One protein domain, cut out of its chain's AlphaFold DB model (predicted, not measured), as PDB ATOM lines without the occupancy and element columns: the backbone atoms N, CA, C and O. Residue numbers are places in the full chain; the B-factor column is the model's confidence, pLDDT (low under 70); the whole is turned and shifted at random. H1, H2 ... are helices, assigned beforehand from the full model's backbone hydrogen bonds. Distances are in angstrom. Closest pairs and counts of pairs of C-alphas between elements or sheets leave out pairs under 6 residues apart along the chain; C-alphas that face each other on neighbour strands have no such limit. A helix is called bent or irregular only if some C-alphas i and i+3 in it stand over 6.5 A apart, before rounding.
ATOM      1  N   LEU A   9     369.160 279.863 410.551       77.12
ATOM      2  CA  LEU A   9     369.030 278.655 409.736       77.12
ATOM      3  C   LEU A   9     368.688 278.985 408.279       77.12
ATOM      4  O   LEU A   9     369.217 278.347 407.367       77.12
ATOM      5  N   ARG A  10     367.815 279.972 408.047       79.44
ATOM      6  CA  ARG A  10     367.493 280.454 406.698       79.44
ATOM      7  C   ARG A  10     368.740 281.006 406.010       79.44
ATOM      8  O   ARG A  10     369.071 280.541 404.926       79.44
ATOM      9  N   THR A  11     369.466 281.906 406.669       80.12
ATOM     10  CA  THR A  11     370.707 282.490 406.143       80.12
ATOM     11  C   THR A  11     371.771 281.420 405.893       80.12
ATOM     12  O   THR A  11     372.404 281.400 404.841       80.12
ATOM     13  N   ALA A  12     371.933 280.465 406.813       75.19
ATOM     14  CA  ALA A  12     372.861 279.353 406.635       75.19
ATOM     15  C   ALA A  12     372.493 278.498 405.413       75.19
ATOM     16  O   ALA A  12     373.381 278.121 404.653       75.19
ATOM     17  N   ARG A  13     371.202 278.223 405.178       73.94
ATOM     18  CA  ARG A  13     370.726 277.511 403.978       73.94
ATOM     19  C   ARG A  13     370.938 278.303 402.694       73.94
ATOM     20  O   ARG A  13     371.257 277.698 401.681       73.94
ATOM     21  N   GLU A  14     370.782 279.620 402.724       78.19
ATOM     22  CA  GLU A  14     371.050 280.475 401.562       78.19
ATOM     23  C   GLU A  14     372.543 280.494 401.200       78.19
ATOM     24  O   GLU A  14     372.886 280.417 400.023       78.19
ATOM     25  N   ILE A  15     373.430 280.528 402.200       76.50
ATOM     26  CA  ILE A  15     374.887 280.593 401.999       76.50
ATOM     27  C   ILE A  15     375.484 279.218 401.674       76.50
ATOM     28  O   ILE A  15     376.326 279.094 400.788       76.50
ATOM     29  N   LEU A  16     375.078 278.179 402.408       74.56
ATOM     30  CA  LEU A  16     375.696 276.849 402.361       74.56
ATOM     31  C   LEU A  16     374.861 275.822 401.588       74.56
ATOM     32  O   LEU A  16     375.357 274.724 401.351       74.56
ATOM     33  N   GLY A  17     373.625 276.145 401.196       68.12
ATOM     34  CA  GLY A  17     372.751 275.352 400.322       68.12
ATOM     35  C   GLY A  17     372.917 273.824 400.436       68.12
ATOM     36  O   GLY A  17     372.694 273.265 401.508       68.12
ATOM     37  N   PRO A  18     373.311 273.119 399.359       60.19
ATOM     38  CA  PRO A  18     373.450 271.657 399.335       60.19
ATOM     39  C   PRO A  18     374.646 271.103 400.137       60.19
ATOM     40  O   PRO A  18     374.727 269.894 400.352       60.19
ATOM     41  N   THR A  19     375.572 271.957 400.589       58.53
ATOM     42  CA  THR A  19     376.677 271.587 401.497       58.53
ATOM     43  C   THR A  19     376.283 271.585 402.967       58.53
ATOM     44  O   THR A  19     377.028 271.041 403.782       58.53
ATOM     45  N   LEU A  20     375.105 272.114 403.314       60.06
ATOM     46  CA  LEU A  20     374.456 271.858 404.599       60.06
ATOM     47  C   LEU A  20     374.008 270.392 404.630       60.06
ATOM     48  O   LEU A  20     372.830 270.056 404.514       60.06
ATOM     49  N   ARG A  21     374.977 269.483 404.742       57.84
ATOM     50  CA  ARG A  21     374.685 268.106 405.100       57.84
ATOM     51  C   ARG A  21     374.053 268.129 406.481       57.84
ATOM     52  O   ARG A  21     374.535 268.810 407.385       57.84
ATOM     53  N   ASP A  22     372.992 267.350 406.636       60.06
ATOM     54  CA  ASP A  22     372.333 267.113 407.915       60.06
ATOM     55  C   ASP A  22     373.226 266.208 408.791       60.06
ATOM     56  O   ASP A  22     372.821 265.144 409.249       60.06
ATOM     57  N   GLU A  23     374.495 266.584 408.988       57.59
ATOM     58  CA  GLU A  23     375.424 265.875 409.861       57.59
ATOM     59  C   GLU A  23     375.105 266.265 411.311       57.59
ATOM     60  O   GLU A  23     375.866 266.930 412.002       57.59
ATOM     61  N   ARG A  24     373.926 265.850 411.792       60.31
ATOM     62  CA  ARG A  24     373.522 265.961 413.207       60.31
ATOM     63  C   ARG A  24     374.087 264.824 414.061       60.31
ATOM     64  O   ARG A  24     373.570 264.534 415.138       60.31
ATOM     65  N   GLY A  25     375.114 264.144 413.560       66.50
ATOM     66  CA  GLY A  25     375.805 263.087 414.280       66.50
ATOM     67  C   GLY A  25     376.730 263.663 415.357       66.50
ATOM     68  O   GLY A  25     377.261 264.765 415.187       66.50
ATOM     69  N   PRO A  26     376.973 262.925 416.451       68.44
ATOM     70  CA  PRO A  26     377.881 263.356 417.515       68.44
ATOM     71  C   PRO A  26     379.300 263.669 417.002       68.44
ATOM     72  O   PRO A  26     379.939 264.591 417.498       68.44
ATOM     73  N   GLU A  27     379.765 262.973 415.959       73.00
ATOM     74  CA  GLU A  27     381.085 263.196 415.351       73.00
ATOM     75  C   GLU A  27     381.200 264.528 414.603       73.00
ATOM     76  O   GLU A  27     382.213 265.218 414.704       73.00
ATOM     77  N   ALA A  28     380.162 264.915 413.860       70.44
ATOM     78  CA  ALA A  28     380.147 266.184 413.142       70.44
ATOM     79  C   ALA A  28     380.077 267.362 414.114       70.44
ATOM     80  O   ALA A  28     380.769 268.358 413.922       70.44
ATOM     81  N   ARG A  29     379.326 267.206 415.211       73.75
ATOM     82  CA  ARG A  29     379.280 268.202 416.281       73.75
ATOM     83  C   ARG A  29     380.631 268.364 416.974       73.75
ATOM     84  O   ARG A  29     381.086 269.490 417.117       73.75
ATOM     85  N   ALA A  30     381.317 267.262 417.282       77.44
ATOM     86  CA  ALA A  30     382.666 267.305 417.845       77.44
ATOM     87  C   ALA A  30     383.677 267.996 416.910       77.44
ATOM     88  O   ALA A  30     384.485 268.804 417.363       77.44
ATOM     89  N   LYS A  31     383.607 267.738 415.595       76.88
ATOM     90  CA  LYS A  31     384.433 268.445 414.599       76.88
ATOM     91  C   LYS A  31     384.120 269.941 414.543       76.88
ATOM     92  O   LYS A  31     385.037 270.749 414.427       76.88
ATOM     93  N   MET A  32     382.843 270.308 414.634       79.31
ATOM     94  CA  MET A  32     382.412 271.706 414.666       79.31
ATOM     95  C   MET A  32     382.916 272.416 415.924       79.31
ATOM     96  O   MET A  32     383.470 273.506 415.822       79.31
ATOM     97  N   ASP A  33     382.796 271.779 417.090       79.06
ATOM     98  CA  ASP A  33     383.276 272.322 418.361       79.06
ATOM     99  C   ASP A  33     384.803 272.501 418.351       79.06
ATOM    100  O   ASP A  33     385.306 273.530 418.799       79.06
ATOM    101  N   GLN A  34     385.542 271.552 417.763       81.75
ATOM    102  CA  GLN A  34     386.990 271.670 417.571       81.75
ATOM    103  C   GLN A  34     387.355 272.842 416.647       81.75
ATOM    104  O   GLN A  34     388.277 273.598 416.949       81.75
ATOM    105  N   ALA A  35     386.625 273.024 415.544       78.81
ATOM    106  CA  ALA A  35     386.840 274.145 414.632       78.81
ATOM    107  C   ALA A  35     386.529 275.496 415.298       78.81
ATOM    108  O   ALA A  35     387.281 276.454 415.132       78.81
ATOM    109  N   ILE A  36     385.457 275.571 416.091       83.38
ATOM    110  CA  ILE A  36     385.096 276.770 416.857       83.38
ATOM    111  C   ILE A  36     386.161 277.079 417.913       83.38
ATOM    112  O   ILE A  36     386.534 278.239 418.071       83.38
ATOM    113  N   ALA A  37     386.665 276.066 418.623       82.75
ATOM    114  CA  ALA A  37     387.727 276.242 419.611       82.75
ATOM    115  C   ALA A  37     389.010 276.791 418.972       82.75
ATOM    116  O   ALA A  37     389.583 277.743 419.489       82.75
ATOM    117  N   TRP A  38     389.401 276.260 417.810       83.50
ATOM    118  CA  TRP A  38     390.547 276.762 417.050       83.50
ATOM    119  C   TRP A  38     390.365 278.218 416.592       83.50
ATOM    120  O   TRP A  38     391.287 279.020 416.703       83.50
ATOM    121  N   LEU A  39     389.166 278.594 416.131       81.12
ATOM    122  CA  LEU A  39     388.871 279.983 415.756       81.12
ATOM    123  C   LEU A  39     388.943 280.940 416.953       81.12
ATOM    124  O   LEU A  39     389.450 282.048 416.805       81.12
ATOM    125  N   ARG A  40     388.475 280.514 418.132       80.50
ATOM    126  CA  ARG A  40     388.588 281.307 419.367       80.50
ATOM    127  C   ARG A  40     390.034 281.464 419.812       80.50
ATOM    128  O   ARG A  40     390.430 282.562 420.169       80.50
ATOM    129  N   GLU A  41     390.828 280.401 419.735       81.62
ATOM    130  CA  GLU A  41     392.265 280.466 420.019       81.62
ATOM    131  C   GLU A  41     392.975 281.439 419.069       81.62
ATOM    132  O   GLU A  41     393.828 282.211 419.497       81.62
ATOM    133  N   MET A  42     392.584 281.468 417.790       76.12
ATOM    134  CA  MET A  42     393.098 282.455 416.841       76.12
ATOM    135  C   MET A  42     392.668 283.892 417.162       76.12
ATOM    136  O   MET A  42     393.474 284.799 416.978       76.12
ATOM    137  N   GLU A  43     391.430 284.105 417.615       75.12
ATOM    138  CA  GLU A  43     390.914 285.423 418.018       75.12
ATOM    139  C   GLU A  43     391.587 285.936 419.301       75.12
ATOM    140  O   GLU A  43     391.886 287.123 419.412       75.12
ATOM    141  N   GLU A  44     391.858 285.039 420.250       77.19
ATOM    142  CA  GLU A  44     392.564 285.340 421.498       77.19
ATOM    143  C   GLU A  44     394.079 285.480 421.297       77.19
ATOM    144  O   GLU A  44     394.750 286.172 422.065       77.19
ATOM    145  N   SER A  45     394.637 284.854 420.256       73.12
ATOM    146  CA  SER A  45     396.021 285.087 419.868       73.12
ATOM    147  C   SER A  45     396.149 286.482 419.254       73.12
ATOM    148  O   SER A  45     395.559 286.765 418.212       73.12
ATOM    149  N   GLU A  53     404.312 293.509 403.216       93.38
ATOM    150  CA  GLU A  53     404.578 292.533 402.164       93.38
ATOM    151  C   GLU A  53     403.461 291.486 402.055       93.38
ATOM    152  O   GLU A  53     403.021 291.173 400.947       93.38
ATOM    153  N   GLN A  54     402.943 290.998 403.186       87.75
ATOM    154  CA  GLN A  54     401.774 290.116 403.214       87.75
ATOM    155  C   GLN A  54     400.542 290.819 402.633       87.75
ATOM    156  O   GLN A  54     399.865 290.248 401.777       87.75
ATOM    157  N   GLN A  55     400.320 292.084 403.002       91.75
ATOM    158  CA  GLN A  55     399.228 292.899 402.469       91.75
ATOM    159  C   GLN A  55     399.334 293.058 400.941       91.75
ATOM    160  O   GLN A  55     398.379 292.782 400.216       91.75
ATOM    161  N   LYS A  56     400.528 293.403 400.431       93.06
ATOM    162  CA  LYS A  56     400.797 293.526 398.986       93.06
ATOM    163  C   LYS A  56     400.578 292.213 398.235       93.06
ATOM    164  O   LYS A  56     400.101 292.226 397.099       93.06
ATOM    165  N   ASN A  57     400.930 291.079 398.838       92.25
ATOM    166  CA  ASN A  57     400.708 289.767 398.235       92.25
ATOM    167  C   ASN A  57     399.214 289.420 398.163       92.25
ATOM    168  O   ASN A  57     398.768 288.902 397.137       92.25
ATOM    169  N   TRP A  58     398.431 289.759 399.190       92.62
ATOM    170  CA  TRP A  58     396.976 289.596 399.165       92.62
ATOM    171  C   TRP A  58     396.299 290.492 398.131       92.62
ATOM    172  O   TRP A  58     395.441 290.010 397.396       92.62
ATOM    173  N   ASP A  59     396.720 291.753 398.007       93.75
ATOM    174  CA  ASP A  59     396.185 292.661 396.986       93.75
ATOM    175  C   ASP A  59     396.462 292.142 395.567       93.75
ATOM    176  O   ASP A  59     395.557 292.082 394.736       93.75
ATOM    177  N   ARG A  60     397.685 291.663 395.300       93.19
ATOM    178  CA  ARG A  60     398.034 291.051 394.003       93.19
ATOM    179  C   ARG A  60     397.207 289.806 393.706       93.19
ATOM    180  O   ARG A  60     396.789 289.602 392.566       93.19
ATOM    181  N   TRP A  61     396.996 288.964 394.715       94.56
ATOM    182  CA  TRP A  61     396.170 287.772 394.569       94.56
ATOM    183  C   TRP A  61     394.713 288.144 394.276       94.56
ATOM    184  O   TRP A  61     394.141 287.625 393.318       94.56
ATOM    185  N   ARG A  62     394.145 289.107 395.016       92.12
ATOM    186  CA  ARG A  62     392.789 289.624 394.783       92.12
ATOM    187  C   ARG A  62     392.627 290.128 393.351       92.12
ATOM    188  O   ARG A  62     391.683 289.739 392.670       92.12
ATOM    189  N   ASP A  63     393.558 290.948 392.872       94.19
ATOM    190  CA  ASP A  63     393.496 291.510 391.521       94.19
ATOM    191  C   ASP A  63     393.618 290.421 390.436       94.19
ATOM    192  O   ASP A  63     392.985 290.505 389.382       94.19
ATOM    193  N   SER A  64     394.407 289.370 390.689       93.12
ATOM    194  CA  SER A  64     394.501 288.199 389.807       93.12
ATOM    195  C   SER A  64     393.186 287.417 389.747       93.12
ATOM    196  O   SER A  64     392.750 287.009 388.668       93.12
ATOM    197  N   GLU A  65     392.539 287.216 390.893       91.94
ATOM    198  CA  GLU A  65     391.278 286.482 390.988       91.94
ATOM    199  C   GLU A  65     390.118 287.238 390.344       91.94
ATOM    200  O   GLU A  65     389.345 286.637 389.597       91.94
ATOM    201  N   LEU A  66     390.049 288.558 390.526       91.75
ATOM    202  CA  LEU A  66     389.063 289.400 389.846       91.75
ATOM    203  C   LEU A  66     389.210 289.303 388.322       91.75
ATOM    204  O   LEU A  66     388.241 288.993 387.631       91.75
ATOM    205  N   LYS A  67     390.437 289.412 387.797       90.62
ATOM    206  CA  LYS A  67     390.714 289.219 386.359       90.62
ATOM    207  C   LYS A  67     390.370 287.816 385.861       90.62
ATOM    208  O   LYS A  67     390.061 287.619 384.686       90.62
ATOM    209  N   ARG A  68     390.490 286.791 386.709       88.94
ATOM    210  CA  ARG A  68     390.076 285.422 386.368       88.94
ATOM    211  C   ARG A  68     388.555 285.324 386.261       88.94
ATOM    212  O   ARG A  68     388.066 284.740 385.299       88.94
ATOM    213  N   ILE A  69     387.828 285.909 387.210       87.50
ATOM    214  CA  ILE A  69     386.362 285.933 387.220       87.50
ATOM    215  C   ILE A  69     385.828 286.688 386.000       87.50
ATOM    216  O   ILE A  69     384.981 286.149 385.294       87.50
ATOM    217  N   GLU A  70     386.367 287.871 385.699       86.00
ATOM    218  CA  GLU A  70     385.982 288.664 384.523       86.00
ATOM    219  C   GLU A  70     386.174 287.883 383.217       86.00
ATOM    220  O   GLU A  70     385.269 287.832 382.385       86.00
ATOM    221  N   ARG A  71     387.315 287.196 383.056       83.00
ATOM    222  CA  ARG A  71     387.558 286.332 381.887       83.00
ATOM    223  C   ARG A  71     386.565 285.176 381.796       83.00
ATOM    224  O   ARG A  71     386.085 284.870 380.711       83.00
ATOM    225  N   ASN A  72     386.241 284.548 382.921       77.31
ATOM    226  CA  ASN A  72     385.292 283.437 382.943       77.31
ATOM    227  C   ASN A  72     383.850 283.893 382.669       77.31
ATOM    228  O   ASN A  72     383.086 283.139 382.079       77.31
ATOM    229  N   GLN A  73     383.480 285.116 383.060       75.62
ATOM    230  CA  GLN A  73     382.174 285.703 382.749       75.62
ATOM    231  C   GLN A  73     382.081 286.165 381.287       75.62
ATOM    232  O   GLN A  73     381.043 285.977 380.658       75.62
ATOM    233  N   GLY A  74     383.170 286.697 380.720       60.97
ATOM    234  CA  GLY A  74     383.251 287.053 379.299       60.97
ATOM    235  C   GLY A  74     383.179 285.839 378.365       60.97
ATOM    236  O   GLY A  74     382.480 285.886 377.362       60.97
ATOM    237  N   ASN A  75     383.814 284.724 378.738       55.25
ATOM    238  CA  ASN A  75     383.800 283.479 377.958       55.25
ATOM    239  C   ASN A  75     382.500 282.660 378.092       55.25
ATOM    240  O   ASN A  75     382.338 281.671 377.388       55.25
ATOM    241  N   ALA A  76     381.594 283.018 379.005       56.09
ATOM    242  CA  ALA A  76     380.307 282.337 379.174       56.09
ATOM    243  C   ALA A  76     379.192 282.913 378.274       56.09
ATOM    244  O   ALA A  76     378.045 282.484 378.385       56.09
TER     245      ALA A  76
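What this domain is: This is residues 9 to 45 and 53 to 76 of the 78 residues of an uncharacterized protein of Nocardia transvalensis (UniProt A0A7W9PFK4). What shape do the helices make? Two long helices, H3 and H2, form the arms of a loose V that does not close, with its narrow end at the cut; the short H1 lies toward the wide end, linked to the start of H2. What is it made of? The printed part has 61 residues with three named helices, in the order H1, H2, H3, and no named strand; the class is all helix. How spread out is it? It is extended, with a radius of gyration of the C-alphas of 18.0 A, and flat, spanning 44 by 36 by 19 A.

Where its parts are: Where is the longest helix? H3 holds residues 53 to 74 and is 31.7 A long, from C-alpha 53 at (404.578, 292.533, 402.164) to C-alpha 74 at (383.251, 287.053, 379.299). Where are the others? H2, residues 26 to 44, is 26.7 A long and begins at C-alpha 26, (377.881, 263.356, 417.515). H1, residues 9 to 19, is 13.3 A long and irregular: C-alphas 15 and 18 are 9.4 A apart.

How they stand to each other: Does H3 touch another helix? H3 is apart from H2 and from H1. H1 and H2 are apart too. Which stretches stand free? Residues 13 to 19, 21 to 45 and 53 to 76 stand free. How do the backbones run? In H2 and H3 every O i to N i+4 pair is within hydrogen-bond range; in H1, 5 of 7 are.

The domain as a whole: How large is it? The two C-alphas farthest apart, those of Pro 26 and Gly 74, are 45.3 A apart. How are the helices linked? The link from H1 to H2 is short, with 6 residues. The link from H2 to H3 is across the cut: residues 46 to 52 are not printed, and C-alphas 45 and 53 are 21.0 A apart. Where is confidence low? Residues 17 to 26 and 74 to 76 have pLDDT under 70; the mean of the printed part is 78.3.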